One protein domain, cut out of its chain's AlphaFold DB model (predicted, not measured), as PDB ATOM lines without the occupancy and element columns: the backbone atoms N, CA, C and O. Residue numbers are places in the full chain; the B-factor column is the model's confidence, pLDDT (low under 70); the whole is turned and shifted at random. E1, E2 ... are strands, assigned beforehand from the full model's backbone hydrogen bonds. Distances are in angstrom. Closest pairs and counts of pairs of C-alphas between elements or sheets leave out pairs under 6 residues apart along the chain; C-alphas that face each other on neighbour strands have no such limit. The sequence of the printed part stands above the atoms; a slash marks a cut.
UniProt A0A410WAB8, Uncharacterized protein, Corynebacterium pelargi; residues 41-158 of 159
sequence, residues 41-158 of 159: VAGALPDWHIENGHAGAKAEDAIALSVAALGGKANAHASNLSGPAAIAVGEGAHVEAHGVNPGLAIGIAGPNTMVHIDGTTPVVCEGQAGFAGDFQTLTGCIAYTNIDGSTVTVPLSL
ATOM      1  N   VAL A  41     -50.254 -25.498  16.441       95.44
ATOM      2  CA  VAL A  41     -49.955 -26.536  17.437       95.44
ATOM      3  C   VAL A  41     -50.233 -27.904  16.834       95.44
ATOM      4  O   VAL A  41     -51.301 -28.121  16.256       95.44
ATOM      5  N   ALA A  42     -49.283 -28.819  16.996       95.31
ATOM      6  CA  ALA A  42     -49.418 -30.223  16.643       95.31
ATOM      7  C   ALA A  42     -48.964 -31.088  17.826       95.31
ATOM      8  O   ALA A  42     -47.788 -31.116  18.179       95.31
ATOM      9  N   GLY A  43     -49.903 -31.785  18.457       95.38
ATOM     10  CA  GLY A  43     -49.641 -32.824  19.450       95.38
ATOM     11  C   GLY A  43     -49.975 -34.203  18.891       95.38
ATOM     12  O   GLY A  43     -51.102 -34.414  18.438       95.38
ATOM     13  N   ALA A  44     -49.021 -35.133  18.948       95.94
ATOM     14  CA  ALA A  44     -49.180 -36.509  18.488       95.94
ATOM     15  C   ALA A  44     -49.158 -37.496  19.666       95.94
ATOM     16  O   ALA A  44     -48.285 -37.432  20.533       95.94
ATOM     17  N   LEU A  45     -50.135 -38.405  19.676       96.00
ATOM     18  CA  LEU A  45     -50.173 -39.603  20.522       96.00
ATOM     19  C   LEU A  45     -49.493 -40.782  19.797       96.00
ATOM     20  O   LEU A  45     -49.190 -40.642  18.611       96.00
ATOM     21  N   PRO A  46     -49.278 -41.939  20.454       95.88
ATOM     22  CA  PRO A  46     -48.713 -43.105  19.779       95.88
ATOM     23  C   PRO A  46     -49.466 -43.452  18.487       95.88
ATOM     24  O   PRO A  46     -50.697 -43.373  18.436       95.88
ATOM     25  N   ASP A  47     -48.706 -43.815  17.455       95.38
ATOM     26  CA  ASP A  47     -49.146 -44.062  16.078       95.38
ATOM     27  C   ASP A  47     -49.767 -42.857  15.337       95.38
ATOM     28  O   ASP A  47     -50.432 -43.036  14.310       95.38
ATOM     29  N   TRP A  48     -49.589 -41.623  15.825       95.50
ATOM     30  CA  TRP A  48     -50.126 -40.421  15.175       95.50
ATOM     31  C   TRP A  48     -49.055 -39.640  14.418       95.50
ATOM     32  O   TRP A  48     -47.903 -39.513  14.836       95.50
ATOM     33  N   HIS A  49     -49.485 -39.034  13.315       96.00
ATOM     34  CA  HIS A  49     -48.727 -38.034  12.574       96.00
ATOM     35  C   HIS A  49     -49.660 -36.861  12.281       96.00
ATOM     36  O   HIS A  49     -50.617 -36.997  11.523       96.00
ATOM     37  N   ILE A  50     -49.397 -35.735  12.938       94.88
ATOM     38  CA  ILE A  50     -50.203 -34.520  12.878       94.88
ATOM     39  C   ILE A  50     -49.365 -33.407  12.257       94.88
ATOM     40  O   ILE A  50     -48.275 -33.102  12.732       94.88
ATOM     41  N   GLU A  51     -49.906 -32.780  11.221       94.75
ATOM     42  CA  GLU A  51     -49.354 -31.580  10.595       94.75
ATOM     43  C   GLU A  51     -50.374 -30.454  10.745       94.75
ATOM     44  O   GLU A  51     -51.544 -30.611  10.383       94.75
ATOM     45  N   ASN A  52     -49.940 -29.317  11.273       92.56
ATOM     46  CA  ASN A  52     -50.753 -28.119  11.395       92.56
ATOM     47  C   ASN A  52     -49.891 -26.907  11.037       92.56
ATOM     48  O   ASN A  52     -49.017 -26.528  11.807       92.56
ATOM     49  N   GLY A  53     -50.096 -26.328   9.852       92.88
ATOM     50  CA  GLY A  53     -49.335 -25.161   9.394       92.88
ATOM     51  C   GLY A  53     -47.820 -25.396   9.401       92.88
ATOM     52  O   GLY A  53     -47.299 -26.146   8.575       92.88
ATOM     53  N   HIS A  54     -47.101 -24.716  10.293       96.19
ATOM     54  CA  HIS A  54     -45.650 -24.854  10.473       96.19
ATOM     55  C   HIS A  54     -45.238 -25.716  11.679       96.19
ATOM     56  O   HIS A  54     -44.044 -25.812  11.978       96.19
ATOM     57  N   ALA A  55     -46.199 -26.349  12.351       97.44
ATOM     58  CA  ALA A  55     -45.974 -27.318  13.414       97.44
ATOM     59  C   ALA A  55     -46.268 -28.747  12.922       97.44
ATOM     60  O   ALA A  55     -47.403 -29.065  12.570       97.44
ATOM     61  N   GLY A  56     -45.257 -29.617  12.951       97.75
ATOM     62  CA  GLY A  56     -45.376 -31.041  12.630       97.75
ATOM     63  C   GLY A  56     -45.007 -31.911  13.828       97.75
ATOM     64  O   GLY A  56     -43.955 -31.720  14.437       97.75
ATOM     65  N   ALA A  57     -45.855 -32.863  14.202       98.00
ATOM     66  CA  ALA A  57     -45.585 -33.801  15.287       98.00
ATOM     67  C   ALA A  57     -45.875 -35.236  14.846       98.00
ATOM     68  O   ALA A  57     -46.959 -35.548  14.351       98.00
ATOM     69  N   LYS A  58     -44.910 -36.125  15.064       98.06
ATOM     70  CA  LYS A  58     -45.032 -37.555  14.788       98.06
ATOM     71  C   LYS A  58     -44.638 -38.347  16.021       98.06
ATOM     72  O   LYS A  58     -43.614 -38.060  16.632       98.06
ATOM     73  N   ALA A  59     -45.421 -39.358  16.362       97.25
ATOM     74  CA  ALA A  59     -45.113 -40.245  17.467       97.25
ATOM     75  C   ALA A  59     -45.370 -41.703  17.085       97.25
ATOM     76  O   ALA A  59     -46.440 -42.051  16.593       97.25
ATOM     77  N   GLU A  60     -44.366 -42.548  17.301       95.88
ATOM     78  CA  GLU A  60     -44.453 -43.986  17.043       95.88
ATOM     79  C   GLU A  60     -45.024 -44.698  18.272       95.88
ATOM     80  O   GLU A  60     -46.132 -45.217  18.234       95.88
ATOM     81  N   ASP A  61     -44.323 -44.631  19.401       93.12
ATOM     82  CA  ASP A  61     -44.650 -45.353  20.638       93.12
ATOM     83  C   ASP A  61     -44.758 -44.438  21.874       93.12
ATOM     84  O   ASP A  61     -44.855 -44.917  23.005       93.12
ATOM     85  N   ALA A  62     -44.744 -43.119  21.668       93.69
ATOM     86  CA  ALA A  62     -44.675 -42.115  22.727       93.69
ATOM     87  C   ALA A  62     -45.510 -40.864  22.398       93.69
ATOM     88  O   ALA A  62     -46.513 -40.959  21.696       93.69
ATOM     89  N   ILE A  63     -45.150 -39.697  22.941       95.69
ATOM     90  CA  ILE A  63     -45.848 -38.431  22.675       95.69
ATOM     91  C   ILE A  63     -44.887 -37.411  22.071       95.69
ATOM     92  O   ILE A  63     -43.747 -37.306  22.513       95.69
ATOM     93  N   ALA A  64     -45.357 -36.635  21.096       97.75
ATOM     94  CA  ALA A  64     -44.599 -35.534  20.502       97.75
ATOM     95  C   ALA A  64     -45.417 -34.241  20.532       97.75
ATOM     96  O   ALA A  64     -46.640 -34.273  20.366       97.75
ATOM     97  N   LEU A  65     -44.741 -33.106  20.715       97.81
ATOM     98  CA  LEU A  65     -45.367 -31.785  20.695       97.81
ATOM     99  C   LEU A  65     -44.572 -30.811  19.829       97.81
ATOM    100  O   LEU A  65     -43.382 -30.612  20.048       97.81
ATOM    101  N   SER A  66     -45.265 -30.125  18.930       97.88
ATOM    102  CA  SER A  66     -44.719 -29.026  18.144       97.88
ATOM    103  C   SER A  66     -45.597 -27.792  18.253       97.88
ATOM    104  O   SER A  66     -46.823 -27.875  18.155       97.88
ATOM    105  N   VAL A  67     -44.958 -26.641  18.433       97.75
ATOM    106  CA  VAL A  67     -45.597 -25.326  18.452       97.75
ATOM    107  C   VAL A  67     -44.808 -24.390  17.552       97.75
ATOM    108  O   VAL A  67     -43.616 -24.172  17.764       97.75
ATOM    109  N   ALA A  68     -45.479 -23.805  16.571       97.56
ATOM    110  CA  ALA A  68     -44.916 -22.789  15.700       97.56
ATOM    111  C   ALA A  68     -45.744 -21.508  15.809       97.56
ATOM    112  O   ALA A  68     -46.971 -21.542  15.809       97.56
ATOM    113  N   ALA A  69     -45.086 -20.362  15.929       96.50
ATOM    114  CA  ALA A  69     -45.764 -19.076  16.005       96.50
ATOM    115  C   ALA A  69     -44.973 -17.993  15.278       96.50
ATOM    116  O   ALA A  69     -43.746 -18.055  15.185       96.50
ATOM    117  N   LEU A  70     -45.682 -16.966  14.804       94.75
ATOM    118  CA  LEU A  70     -45.080 -15.750  14.239       94.75
ATOM    119  C   LEU A  70     -44.059 -16.024  13.110       94.75
ATOM    120  O   LEU A  70     -43.044 -15.339  13.021       94.75
ATOM    121  N   GLY A  71     -44.312 -17.029  12.261       93.25
ATOM    122  CA  GLY A  71     -43.429 -17.396  11.143       93.25
ATOM    123  C   GLY A  71     -42.320 -18.402  11.477       93.25
ATOM    124  O   GLY A  71     -41.460 -18.643  10.631       93.25
ATOM    125  N   GLY A  72     -42.332 -18.987  12.679       97.38
ATOM    126  CA  GLY A  72     -41.443 -20.092  13.044       97.38
ATOM    127  C   GLY A  72     -41.871 -21.430  12.432       97.38
ATOM    128  O   GLY A  72     -42.992 -21.564  11.945       97.38
ATOM    129  N   LYS A  73     -40.987 -22.431  12.491       98.50
ATOM    130  CA  LYS A  73     -41.234 -23.815  12.062       98.50
ATOM    131  C   LYS A  73     -40.741 -24.817  13.104       98.50
ATOM    132  O   LYS A  73     -39.585 -24.773  13.511       98.50
ATOM    133  N   ALA A  74     -41.602 -25.735  13.527       98.56
ATOM    134  CA  ALA A  74     -41.308 -26.685  14.599       98.56
ATOM    135  C   ALA A  74     -41.674 -28.110  14.186       98.56
ATOM    136  O   ALA A  74     -42.796 -28.360  13.752       98.56
ATOM    137  N   ASN A  75     -40.735 -29.044  14.335       98.56
ATOM    138  CA  ASN A  75     -40.946 -30.460  14.054       98.56
ATOM    139  C   ASN A  75     -40.471 -31.308  15.230       98.56
ATOM    140  O   ASN A  75     -39.343 -31.146  15.692       98.56
ATOM    141  N   ALA A  76     -41.317 -32.230  15.683       98.38
ATOM    142  CA  ALA A  76     -41.014 -33.160  16.760       98.38
ATOM    143  C   ALA A  76     -41.323 -34.593  16.315       98.38
ATOM    144  O   ALA A  76     -42.420 -34.873  15.825       98.38
ATOM    145  N   HIS A  77     -40.371 -35.506  16.497       98.25
ATOM    146  CA  HIS A  77     -40.526 -36.925  16.176       98.25
ATOM    147  C   HIS A  77     -40.170 -37.778  17.387       98.25
ATOM    148  O   HIS A  77     -39.003 -37.854  17.768       98.25
ATOM    149  N   ALA A  78     -41.162 -38.459  17.950       97.69
ATOM    150  CA  ALA A  78     -40.999 -39.361  19.078       97.69
ATOM    151  C   ALA A  78     -40.887 -40.824  18.632       97.69
ATOM    152  O   ALA A  78     -41.760 -41.343  17.932       97.69
ATOM    153  N   SER A  79     -39.833 -41.492  19.090       95.94
ATOM    154  CA  SER A  79     -39.637 -42.943  19.003       95.94
ATOM    155  C   SER A  79     -38.958 -43.482  20.268       95.94
ATOM    156  O   SER A  79     -38.331 -42.716  21.006       95.94
ATOM    157  N   ASN A  80     -39.071 -44.786  20.527       94.88
ATOM    158  CA  ASN A  80     -38.434 -45.480  21.649       94.88
ATOM    159  C   ASN A  80     -38.721 -44.831  23.019       94.88
ATOM    160  O   ASN A  80     -37.807 -44.573  23.806       94.88
ATOM    161  N   LEU A  81     -39.997 -44.543  23.298       92.38
ATOM    162  CA  LEU A  81     -40.464 -43.950  24.564       92.38
ATOM    163  C   LEU A  81     -39.873 -42.561  24.877       92.38
ATOM    164  O   LEU A  81     -39.752 -42.172  26.043       92.38
ATOM    165  N   SER A  82     -39.505 -41.805  23.846       95.00
ATOM    166  CA  SER A  82     -39.040 -40.423  23.983       95.00
ATOM    167  C   SER A  82     -40.189 -39.412  23.984       95.00
ATOM    168  O   SER A  82     -41.217 -39.607  23.344       95.00
ATOM    169  N   GLY A  83     -40.011 -38.297  24.690       97.06
ATOM    170  CA  GLY A  83     -40.923 -37.154  24.661       97.06
ATOM    171  C   GLY A  83     -40.238 -35.899  24.116       97.06
ATOM    172  O   GLY A  83     -39.758 -35.097  24.914       97.06
ATOM    173  N   PRO A  84     -40.138 -35.709  22.791       98.00
ATOM    174  CA  PRO A  84     -39.617 -34.486  22.202       98.00
ATOM    175  C   PRO A  84     -40.677 -33.379  22.133       98.00
ATOM    176  O   PRO A  84     -41.839 -33.611  21.783       98.00
ATOM    177  N   ALA A  85     -40.236 -32.154  22.406       98.44
ATOM    178  CA  ALA A  85     -41.003 -30.933  22.226       98.44
ATOM    179  C   ALA A  85     -40.218 -29.909  21.391       98.44
ATOM    180  O   ALA A  85     -39.077 -29.579  21.717       98.44
ATOM    181  N   ALA A  86     -40.845 -29.377  20.345       98.56
ATOM    182  CA  ALA A  86     -40.280 -28.360  19.466       98.56
ATOM    183  C   ALA A  86     -41.109 -27.072  19.533       98.56
ATOM    184  O   ALA A  86     -42.315 -27.091  19.302       98.56
ATOM    185  N   ILE A  87     -40.474 -25.940  19.841       98.56
ATOM    186  CA  ILE A  87     -41.141 -24.638  19.940       98.56
ATOM    187  C   ILE A  87     -40.365 -23.612  19.114       98.56
ATOM    188  O   ILE A  87     -39.260 -23.225  19.480       98.56
ATOM    189  N   ALA A  88     -40.946 -23.132  18.019       98.31
ATOM    190  CA  ALA A  88     -40.328 -22.131  17.154       98.31
ATOM    191  C   ALA A  88     -41.176 -20.860  17.116       98.31
ATOM    192  O   ALA A  88     -42.329 -20.886  16.682       98.31
ATOM    193  N   VAL A  89     -40.611 -19.739  17.565       97.62
ATOM    194  CA  VAL A  89     -41.323 -18.461  17.655       97.62
ATOM    195  C   VAL A  89     -40.551 -17.373  16.923       97.62
ATOM    196  O   VAL A  89     -39.466 -16.975  17.338       97.62
ATOM    197  N   GLY A  90     -41.166 -16.831  15.876       96.38
ATOM    198  CA  GLY A  90     -40.624 -15.725  15.095       96.38
ATOM    199  C   GLY A  90     -40.064 -16.145  13.741       96.38
ATOM    200  O   GLY A  90     -39.832 -17.319  13.462       96.38
ATOM    201  N   GLU A  91     -39.844 -15.153  12.885       95.94
ATOM    202  CA  GLU A  91     -39.391 -15.373  11.516       95.94
ATOM    203  C   GLU A  91     -37.999 -16.016  11.476       95.94
ATOM    204  O   GLU A  91     -37.076 -15.608  12.188       95.94
ATOM    205  N   GLY A  92     -37.862 -17.065  10.663       96.06
ATOM    206  CA  GLY A  92     -36.623 -17.836  10.553       96.06
ATOM    207  C   GLY A  92     -36.297 -18.698  11.779       96.06
ATOM    208  O   GLY A  92     -35.224 -19.294  11.807       96.06
ATOM    209  N   ALA A  93     -37.180 -18.773  12.784       98.25
ATOM    210  CA  ALA A  93     -37.045 -19.723  13.883       98.25
ATOM    211  C   ALA A  93     -37.322 -21.144  13.378       98.25
ATOM    212  O   ALA A  93     -38.372 -21.391  12.780       98.25
ATOM    213  N   HIS A  94     -36.422 -22.086  13.644       98.56
ATOM    214  CA  HIS A  94     -36.574 -23.482  13.238       98.56
ATOM    215  C   HIS A  94     -36.165 -24.424  14.368       98.56
ATOM    216  O   HIS A  94     -35.080 -24.288  14.931       98.56
ATOM    217  N   VAL A  95     -37.021 -25.390  14.694       98.69
ATOM    218  CA  VAL A  95     -36.700 -26.453  15.650       98.69
ATOM    219  C   VAL A  95     -36.968 -27.815  15.031       98.69
ATOM    220  O   VAL A  95     -38.063 -28.074  14.530       98.69
ATOM    221  N   GLU A  96     -35.983 -28.698  15.144       98.44
ATOM    222  CA  GLU A  96     -36.109 -30.131  14.890       98.44
ATOM    223  C   GLU A  96     -35.745 -30.893  16.162       98.44
ATOM    224  O   GLU A  96     -34.608 -30.835  16.627       98.44
ATOM    225  N   ALA A  97     -36.727 -31.584  16.738       98.12
ATOM    226  CA  ALA A  97     -36.564 -32.361  17.956       98.12
ATOM    227  C   ALA A  97     -36.885 -33.837  17.707       98.12
ATOM    228  O   ALA A  97     -38.046 -34.232  17.605       98.12
ATOM    229  N   HIS A  98     -35.852 -34.665  17.646       97.06
ATOM    230  CA  HIS A  98     -35.967 -36.110  17.553       97.06
ATOM    231  C   HIS A  98     -35.679 -36.741  18.909       97.06
ATOM    232  O   HIS A  98     -34.713 -36.409  19.598       97.06
ATOM    233  N   GLY A  99     -36.538 -37.676  19.289       94.06
ATOM    234  CA  GLY A  99     -36.284 -38.574  20.393       94.06
ATOM    235  C   GLY A  99     -36.184 -40.006  19.885       94.06
ATOM    236  O   GLY A  99     -37.070 -40.489  19.177       94.06
ATOM    237  N   VAL A 100     -35.084 -40.670  20.227       94.69
ATOM    238  CA  VAL A 100     -34.755 -42.039  19.790       94.69
ATOM    239  C   VAL A 100     -34.354 -42.954  20.948       94.69
ATOM    240  O   VAL A 100     -34.148 -44.152  20.760       94.69
ATOM    241  N   ASN A 101     -34.263 -42.408  22.158       93.69
ATOM    242  CA  ASN A 101     -34.031 -43.116  23.408       93.69
ATOM    243  C   ASN A 101     -35.036 -42.645  24.470       93.69
ATOM    244  O   ASN A 101     -35.527 -41.515  24.389       93.69
ATOM    245  N   PRO A 102     -35.305 -43.453  25.511       92.50
ATOM    246  CA  PRO A 102     -36.174 -43.029  26.598       92.50
ATOM    247  C   PRO A 102     -35.658 -41.747  27.254       92.50
ATOM    248  O   PRO A 102     -34.508 -41.675  27.689       92.50
ATOM    249  N   GLY A 103     -36.515 -40.734  27.344       91.81
ATOM    250  CA  GLY A 103     -36.145 -39.437  27.899       91.81
ATOM    251  C   GLY A 103     -36.984 -38.292  27.351       91.81
ATOM    252  O   GLY A 103     -37.871 -38.483  26.524       91.81
ATOM    253  N   LEU A 104     -36.697 -37.088  27.839       95.06
ATOM    254  CA  LEU A 104     -37.296 -35.847  27.360       95.06
ATOM    255  C   LEU A 104     -36.289 -35.113  26.468       95.06
ATOM    256  O   LEU A 104     -35.105 -35.043  26.800       95.06
ATOM    257  N   ALA A 105     -36.772 -34.519  25.385       97.31
ATOM    258  CA  ALA A 105     -36.023 -33.550  24.595       97.31
ATOM    259  C   ALA A 105     -36.872 -32.289  24.433       97.31
ATOM    260  O   ALA A 105     -38.080 -32.372  24.215       97.31
ATOM    261  N   ILE A 106     -36.266 -31.115  24.551       98.06
ATOM    262  CA  ILE A 106     -36.960 -29.846  24.344       98.06
ATOM    263  C   ILE A 106     -36.066 -28.873  23.594       98.06
ATOM    264  O   ILE A 106     -34.927 -28.638  23.994       98.06
ATOM    265  N   GLY A 107     -36.597 -28.300  22.520       98.25
ATOM    266  CA  GLY A 107     -35.953 -27.252  21.744       98.25
ATOM    267  C   GLY A 107     -36.854 -26.033  21.625       98.25
ATOM    268  O   GLY A 107     -38.043 -26.156  21.329       98.25
ATOM    269  N   ILE A 108     -36.284 -24.855  21.858       98.62
ATOM    270  CA  ILE A 108     -36.954 -23.563  21.745       98.62
ATOM    271  C   ILE A 108     -36.076 -22.645  20.900       98.62
ATOM    272  O   ILE A 108     -34.951 -22.345  21.295       98.62
ATOM    273  N   ALA A 109     -36.595 -22.179  19.767       98.56
ATOM    274  CA  ALA A 109     -35.923 -21.217  18.900       98.56
ATOM    275  C   ALA A 109     -36.721 -19.914  18.796       98.56
ATOM    276  O   ALA A 109     -37.935 -19.921  18.586       98.56
ATOM    277  N   GLY A 110     -36.012 -18.798  18.931       97.75
ATOM    278  CA  GLY A 110     -36.464 -17.461  18.581       97.75
ATOM    279  C   GLY A 110     -36.120 -17.098  17.129       97.75
ATOM    280  O   GLY A 110     -35.609 -17.938  16.382       97.75
ATOM    281  N   PRO A 111     -36.350 -15.837  16.717       96.56
ATOM    282  CA  PRO A 111     -36.090 -15.384  15.353       96.56
ATOM    283  C   PRO A 111     -34.671 -15.704  14.870       96.56
ATOM    284  O   PRO A 111     -33.706 -15.581  15.630       96.56
ATOM    285  N   ASN A 112     -34.547 -16.089  13.597       96.06
ATOM    286  CA  ASN A 112     -33.277 -16.450  12.948       96.06
ATOM    287  C   ASN A 112     -32.419 -17.432  13.767       96.06
ATOM    288  O   ASN A 112     -31.192 -17.306  13.805       96.06
ATOM    289  N   THR A 113     -33.063 -18.359  14.478       97.75
ATOM    290  CA  THR A 113     -32.387 -19.360  15.304       97.75
ATOM    291  C   THR A 113     -32.813 -20.755  14.890       97.75
ATOM    292  O   THR A 113     -33.997 -21.017  14.689       97.75
ATOM    293  N   MET A 114     -31.843 -21.651  14.790       97.88
ATOM    294  CA  MET A 114     -32.033 -23.067  14.548       97.88
ATOM    295  C   MET A 114     -31.643 -23.853  15.801       97.88
ATOM    296  O   MET A 114     -30.572 -23.640  16.372       97.88
ATOM    297  N   VAL A 115     -32.529 -24.747  16.231       98.31
ATOM    298  CA  VAL A 115     -32.259 -25.740  17.274       98.31
ATOM    299  C   VAL A 115     -32.441 -27.130  16.685       98.31
ATOM    300  O   VAL A 115     -33.505 -27.441  16.148       98.31
ATOM    301  N   HIS A 116     -31.423 -27.975  16.839       98.00
ATOM    302  CA  HIS A 116     -31.451 -29.356  16.375       98.00
ATOM    303  C   HIS A 116     -31.103 -30.316  17.512       98.00
ATOM    304  O   HIS A 116     -30.049 -30.201  18.145       98.00
ATOM    305  N   ILE A 117     -32.006 -31.264  17.759       97.81
ATOM    306  CA  ILE A 117     -31.853 -32.367  18.709       97.81
ATOM    307  C   ILE A 117     -32.075 -33.657  17.922       97.81
ATOM    308  O   ILE A 117     -33.185 -33.895  17.452       97.81
ATOM    309  N   ASP A 118     -31.048 -34.490  17.781       95.62
ATOM    310  CA  ASP A 118     -31.155 -35.780  17.083       95.62
ATOM    311  C   ASP A 118     -31.410 -36.968  18.045       95.62
ATOM    312  O   ASP A 118     -31.838 -38.036  17.611       95.62
ATOM    313  N   GLY A 119     -31.132 -36.787  19.345       93.25
ATOM    314  CA  GLY A 119     -31.183 -37.813  20.391       93.25
ATOM    315  C   GLY A 119     -29.979 -38.775  20.441       93.25
ATOM    316  O   GLY A 119     -30.003 -39.744  21.207       93.25
ATOM    317  N   THR A 120     -28.924 -38.538  19.649       94.38
ATOM    318  CA  THR A 120     -27.698 -39.366  19.589       94.38
ATOM    319  C   THR A 120     -26.385 -38.583  19.651       94.38
ATOM    320  O   THR A 120     -25.361 -39.135  20.061       94.38
ATOM    321  N   THR A 121     -26.397 -37.306  19.287       94.06
ATOM    322  CA  THR A 121     -25.261 -36.386  19.301       94.06
ATOM    323  C   THR A 121     -25.571 -35.161  20.170       94.06
ATOM    324  O   THR A 121     -26.717 -34.955  20.576       94.06
ATOM    325  N   PRO A 122     -24.552 -34.369  20.556       94.75
ATOM    326  CA  PRO A 122     -24.781 -33.172  21.354       94.75
ATOM    327  C   PRO A 122     -25.736 -32.188  20.673       94.75
ATOM    328  O   PRO A 122     -25.606 -31.922  19.481       94.75
ATOM    329  N   VAL A 123     -26.646 -31.609  21.455       96.25
ATOM    330  CA  VAL A 123     -27.629 -30.637  20.961       96.25
ATOM    331  C   VAL A 123     -26.954 -29.389  20.382       96.25
ATOM    332  O   VAL A 123     -25.993 -28.863  20.952       96.25
ATOM    333  N   VAL A 124     -27.491 -28.886  19.266       96.44
ATOM    334  CA  VAL A 124     -26.952 -27.734  18.530       96.44
ATOM    335  C   VAL A 124     -27.941 -26.565  18.546       96.44
ATOM    336  O   VAL A 124     -29.125 -26.739  18.262       96.44
ATOM    337  N   CYS A 125     -27.432 -25.366  18.851       96.88
ATOM    338  CA  CYS A 125     -28.161 -24.099  18.775       96.88
ATOM    339  C   CYS A 125     -27.351 -23.105  17.935       96.88
ATOM    340  O   CYS A 125     -26.224 -22.757  18.298       96.88
ATOM    341  N   GLU A 126     -27.940 -22.584  16.867       95.94
ATOM    342  CA  GLU A 126     -27.315 -21.594  15.991       95.94
ATOM    343  C   GLU A 126     -28.246 -20.400  15.821       95.94
ATOM    344  O   GLU A 126     -29.366 -20.564  15.357       95.94
ATOM    345  N   GLY A 127     -27.804 -19.192  16.174       93.62
ATOM    346  CA  GLY A 127     -28.592 -17.974  15.976       93.62
ATOM    347  C   GLY A 127     -28.743 -17.131  17.233       93.62
ATOM    348  O   GLY A 127     -27.930 -17.203  18.145       93.62
ATOM    349  N   GLN A 128     -29.751 -16.267  17.254       92.75
ATOM    350  CA  GLN A 128     -29.821 -15.129  18.176       92.75
ATOM    351  C   GLN A 128     -30.473 -15.431  19.525       92.75
ATOM    352  O   GLN A 128     -30.215 -14.721  20.494       92.75
ATOM    353  N   ALA A 129     -31.359 -16.422  19.595       95.56
ATOM    354  CA  ALA A 129     -32.097 -16.752  20.807       95.56
ATOM    355  C   ALA A 129     -32.564 -18.206  20.745       95.56
ATOM    356  O   ALA A 129     -33.521 -18.523  20.044       95.56
ATOM    357  N   GLY A 130     -31.906 -19.096  21.477       97.19
ATOM    358  CA  GLY A 130     -32.226 -20.516  21.491       97.19
ATOM    359  C   GLY A 130     -31.963 -21.141  22.850       97.19
ATOM    360  O   GLY A 130     -31.020 -20.768  23.547       97.19
ATOM    361  N   PHE A 131     -32.795 -22.103  23.221       97.94
ATOM    362  CA  PHE A 131     -32.595 -22.950  24.386       97.94
ATOM    363  C   PHE A 131     -32.953 -24.375  24.012       97.94
ATOM    364  O   PHE A 131     -34.022 -24.619  23.452       97.94
ATOM    365  N   ALA A 132     -32.085 -25.314  24.353       98.00
ATOM    366  CA  ALA A 132     -32.368 -26.708  24.106       98.00
ATOM    367  C   ALA A 132     -31.728 -27.618  25.146       98.00
ATOM    368  O   ALA A 132     -30.660 -27.323  25.687       98.00
ATOM    369  N   GLY A 133     -32.389 -28.738  25.400       97.06
ATOM    370  CA  GLY A 133     -31.909 -29.778  26.291       97.06
ATOM    371  C   GLY A 133     -32.398 -31.141  25.841       97.06
ATOM    372  O   GLY A 133     -33.548 -31.301  25.436       97.06
ATOM    373  N   ASP A 134     -31.518 -32.123  25.947       96.56
ATOM    374  CA  ASP A 134     -31.795 -33.512  25.637       96.56
ATOM    375  C   ASP A 134     -31.314 -34.407  26.781       96.56
ATOM    376  O   ASP A 134     -30.118 -34.560  27.042       96.56
ATOM    377  N   PHE A 135     -32.274 -35.018  27.475       94.50
ATOM    378  CA  PHE A 135     -32.004 -35.939  28.574       94.50
ATOM    379  C   PHE A 135     -31.526 -37.314  28.090       94.50
ATOM    380  O   PHE A 135     -31.052 -38.100  28.907       94.50
ATOM    381  N   GLN A 136     -31.614 -37.601  26.789       91.62
ATOM    382  CA  GLN A 136     -31.107 -38.843  26.200       91.62
ATOM    383  C   GLN A 136     -29.581 -38.809  26.084       91.62
ATOM    384  O   GLN A 136     -28.903 -39.785  26.397       91.62
ATOM    385  N   THR A 137     -29.035 -37.663  25.678       93.62
ATOM    386  CA  THR A 137     -27.587 -37.442  25.552       93.62
ATOM    387  C   THR A 137     -26.974 -36.725  26.755       93.62
ATOM    388  O   THR A 137     -25.748 -36.693  26.883       93.62
ATOM    389  N   LEU A 138     -27.802 -36.181  27.655       95.06
ATOM    390  CA  LEU A 138     -27.395 -35.307  28.764       95.06
ATOM    391  C   LEU A 138     -26.637 -34.066  28.273       95.06
ATOM    392  O   LEU A 138     -25.653 -33.625  28.879       95.06
ATOM    393  N   THR A 139     -27.098 -33.516  27.150       96.19
ATOM    394  CA  THR A 139     -26.542 -32.310  26.536       96.19
ATOM    395  C   THR A 139     -27.617 -31.252  26.328       96.19
ATOM    396  O   THR A 139     -28.814 -31.505  26.447       96.19
ATOM    397  N   GLY A 140     -27.190 -30.029  26.056       96.69
ATOM    398  CA  GLY A 140     -28.058 -28.907  25.758       96.69
ATOM    399  C   GLY A 140     -27.263 -27.765  25.154       96.69
ATOM    400  O   GLY A 140     -26.046 -27.845  24.989       96.69
ATOM    401  N   CYS A 141     -27.947 -26.677  24.851       96.94
ATOM    402  CA  CYS A 141     -27.308 -25.462  24.386       96.94
ATOM    403  C   CYS A 141     -28.158 -24.242  24.705       96.94
ATOM    404  O   CYS A 141     -29.379 -24.316  24.868       96.94
ATOM    405  N   ILE A 142     -27.478 -23.106  24.791       96.75
ATOM    406  CA  ILE A 142     -28.099 -21.792  24.884       96.75
ATOM    407  C   ILE A 142     -27.455 -20.925  23.813       96.75
ATOM    408  O   ILE A 142     -26.230 -20.828  23.766       96.75
ATOM    409  N   ALA A 143     -28.263 -20.292  22.976       95.56
ATOM    410  CA  ALA A 143     -27.824 -19.264  22.047       95.56
ATOM    411  C   ALA A 143     -28.469 -17.932  22.439       95.56
ATOM    412  O   ALA A 143     -29.673 -17.881  22.692       95.56
ATOM    413  N   TYR A 144     -27.683 -16.864  22.532       94.12
ATOM    414  CA  TYR A 144     -28.193 -15.526  22.819       94.12
ATOM    415  C   TYR A 144     -27.322 -14.441  22.184       94.12
ATOM    416  O   TYR A 144     -26.105 -14.586  22.056       94.12
ATOM    417  N   THR A 145     -27.943 -13.321  21.825       93.12
ATOM    418  CA  THR A 145     -27.235 -12.116  21.385       93.12
ATOM    419  C   THR A 145     -26.779 -11.299  22.590       93.12
ATOM    420  O   THR A 145     -27.555 -11.013  23.505       93.12
ATOM    421  N   ASN A 146     -25.510 -10.910  22.595       90.25
ATOM    422  CA  ASN A 146     -24.911 -10.081  23.628       90.25
ATOM    423  C   ASN A 146     -25.200  -8.586  23.384       90.25
ATOM    424  O   ASN A 146     -25.696  -8.195  22.326       90.25
ATOM    425  N   ILE A 147     -24.875  -7.721  24.349       88.56
ATOM    426  CA  ILE A 147     -25.155  -6.273  24.246       88.56
ATOM    427  C   ILE A 147     -24.422  -5.579  23.086       88.56
ATOM    428  O   ILE A 147     -24.833  -4.508  22.650       88.56
ATOM    429  N   ASP A 148     -23.337  -6.178  22.599       90.94
ATOM    430  CA  ASP A 148     -22.528  -5.695  21.477       90.94
ATOM    431  C   ASP A 148     -23.012  -6.224  20.113       90.94
ATOM    432  O   ASP A 148     -22.410  -5.921  19.083       90.94
ATOM    433  N   GLY A 149     -24.102  -7.000  20.092       87.31
ATOM    434  CA  GLY A 149     -24.662  -7.609  18.887       87.31
ATOM    435  C   GLY A 149     -23.974  -8.906  18.454       87.31
ATOM    436  O   GLY A 149     -24.377  -9.481  17.445       87.31
ATOM    437  N   SER A 150     -22.965  -9.388  19.187       90.88
ATOM    438  CA  SER A 150     -22.350 -10.689  18.921       90.88
ATOM    439  C   SER A 150     -23.256 -11.836  19.373       90.88
ATOM    440  O   SER A 150     -23.910 -11.769  20.416       90.88
ATOM    441  N   THR A 151     -23.288 -12.910  18.588       90.88
ATOM    442  CA  THR A 151     -23.995 -14.139  18.953       90.88
ATOM    443  C   THR A 151     -23.094 -15.029  19.797       90.88
ATOM    444  O   THR A 151     -21.983 -15.363  19.382       90.88
ATOM    445  N   VAL A 152     -23.589 -15.452  20.958       92.62
ATOM    446  CA  VAL A 152     -22.917 -16.406  21.839       92.62
ATOM    447  C   VAL A 152     -23.718 -17.700  21.869       92.62
ATOM    448  O   VAL A 152     -24.895 -17.689  22.223       92.62
ATOM    449  N   THR A 153     -23.058 -18.816  21.561       92.88
ATOM    450  CA  THR A 153     -23.595 -20.163  21.776       92.88
ATOM    451  C   THR A 153     -22.791 -20.850  22.871       92.88
ATOM    452  O   THR A 153     -21.573 -20.994  22.762       92.88
ATOM    453  N   VAL A 154     -23.474 -21.293  23.922       94.06
ATOM    454  CA  VAL A 154     -22.894 -22.039  25.038       94.06
ATOM    455  C   VAL A 154     -23.403 -23.477  24.974       94.06
ATOM    456  O   VAL A 154     -24.591 -23.701  25.230       94.06
ATOM    457  N   PRO A 155     -22.552 -24.463  24.641       93.00
ATOM    458  CA  PRO A 155     -22.917 -25.861  24.800       93.00
ATOM    459  C   PRO A 155     -23.004 -26.195  26.293       93.00
ATOM    460  O   PRO A 155     -22.145 -25.812  27.088       93.00
ATOM    461  N   LEU A 156     -24.043 -26.931  26.671       90.25
ATOM    462  CA  LEU A 156     -24.227 -27.485  28.003       90.25
ATOM    463  C   LEU A 156     -23.980 -28.986  27.914       90.25
ATOM    464  O   LEU A 156     -24.655 -29.701  27.179       90.25
ATOM    465  N   SER A 157     -22.999 -29.481  28.654       87.00
ATOM    466  CA  SER A 157     -22.736 -30.911  28.748       87.00
ATOM    467  C   SER A 157     -22.384 -31.260  30.182       87.00
ATOM    468  O   SER A 157     -21.719 -30.488  30.868       87.00
ATOM    469  N   LEU A 158     -22.845 -32.424  30.636       68.44
ATOM    470  CA  LEU A 158     -22.487 -32.991  31.937       68.44
ATOM    471  C   LEU A 158     -21.215 -33.861  31.874       68.44
ATOM    472  O   LEU A 158     -21.013 -34.707  32.745       68.44
TER     473      LEU A 158
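Overview. This is residues 41 to 158 of the 159 residues of an uncharacterized protein of Corynebacterium pelargi (UniProt A0A410WAB8). The domain is a thin, flat sandwich, two nearly flat sheets face to face, with strands of the one running along the strands of the other. From E3 to E9 the chain winds in a flattened coil, crossing to the other sheet at each turn, and the hairpin of E12 and E13 ends one sheet. The printed part has 118 residues with no named helix and thirteen named strands, E1 to E13 in order along the chain; the class is all strand. The larger sheet has the order E1, E4, E6, E8, E11, E12, E13 and the other E2, E3, E5, E7, E9, E10; both are mixed. The whole is compact, with a radius of gyration of the C-alphas of 13.4 A, and spans 47 by 34 by 12 A.

Along the chain. Start in the larger sheet and find C-alpha 82 at (-39.040, -40.423, 23.983), where E6 begins; this longest strand, residues 82 to 89, runs 23.0 A to C-alpha 89 at (-41.323, -18.461, 17.655). Beside it look for E4, residues 64 to 69, 17.1 A, and E8, residues 103 to 109, 20.3 A. The edge strand E1 is residues 41 to 44, beginning at C-alpha 41 at (-49.955, -26.536, 17.437). Towards the other edge come E11, residues 129 to 134, 17.4 A; E12, residues 139 to 145, 20.9 A; and E13, residues 151 to 157, 19.5 A, ending at C-alpha 157 at (-22.736, -30.911, 28.748). In the second sheet you will find E2, residues 48 to 52; E3, residues 55 to 59; E5, residues 73 to 78, 17.1 A; E7, residues 94 to 99, 16.7 A; E9, residues 114 to 117; and E10, residues 124 to 126.

Arrangement. In the larger sheet, E6 is parallel to E4, with N 67 and O 86 2.8 A apart and within hydrogen-bond range. E6 is also parallel to E8, where N 85 and O 105 stand at 2.8 A. E1 is antiparallel to E4; look at N 42 and O 66, 2.9 A. E8 is antiparallel to E11, with N 108 and O 131 at 2.8 A. E11, E12 and E13 form a meander, each strand the antiparallel neighbour of the one before: check N 130 and O 143 at 2.8 A, then N 154 and O 142 at 2.8 A. In the second sheet, E5 is parallel to E3, N 58 and O 76 at 2.9 A, and to E7, N 75 and O 95 at 2.8 A. E7 is parallel to E9, N 98 and O 117 at 2.8 A. At the edges are the hairpins of E2 and E3, N 50 and O 57 at 2.8 A, and of E9 and E10, N 114 and O 126 at 2.8 A. Now look across the sandwich: the facing parts are 9.0 A centre to centre, and their best planes are 1 degrees apart. The closest C-alphas of E5 and E6 are those of Ala 74 and Ala 86, 5.2 A; those of E10 and E12 are Cys 125 and Cys 141, 5.8 A. E1 and E13 are apart.

Size, cuts and confidence. The C-alphas farthest apart are those of Asp 47 and Asp 148, 47.0 A. The printed part runs from 41 to 158 without a cut. The links are tight but for E9 to E10, which is short with 6 residues, and no link is long. The mean pLDDT of the printed part is 95.4; look at residue 158 for the one value under 70.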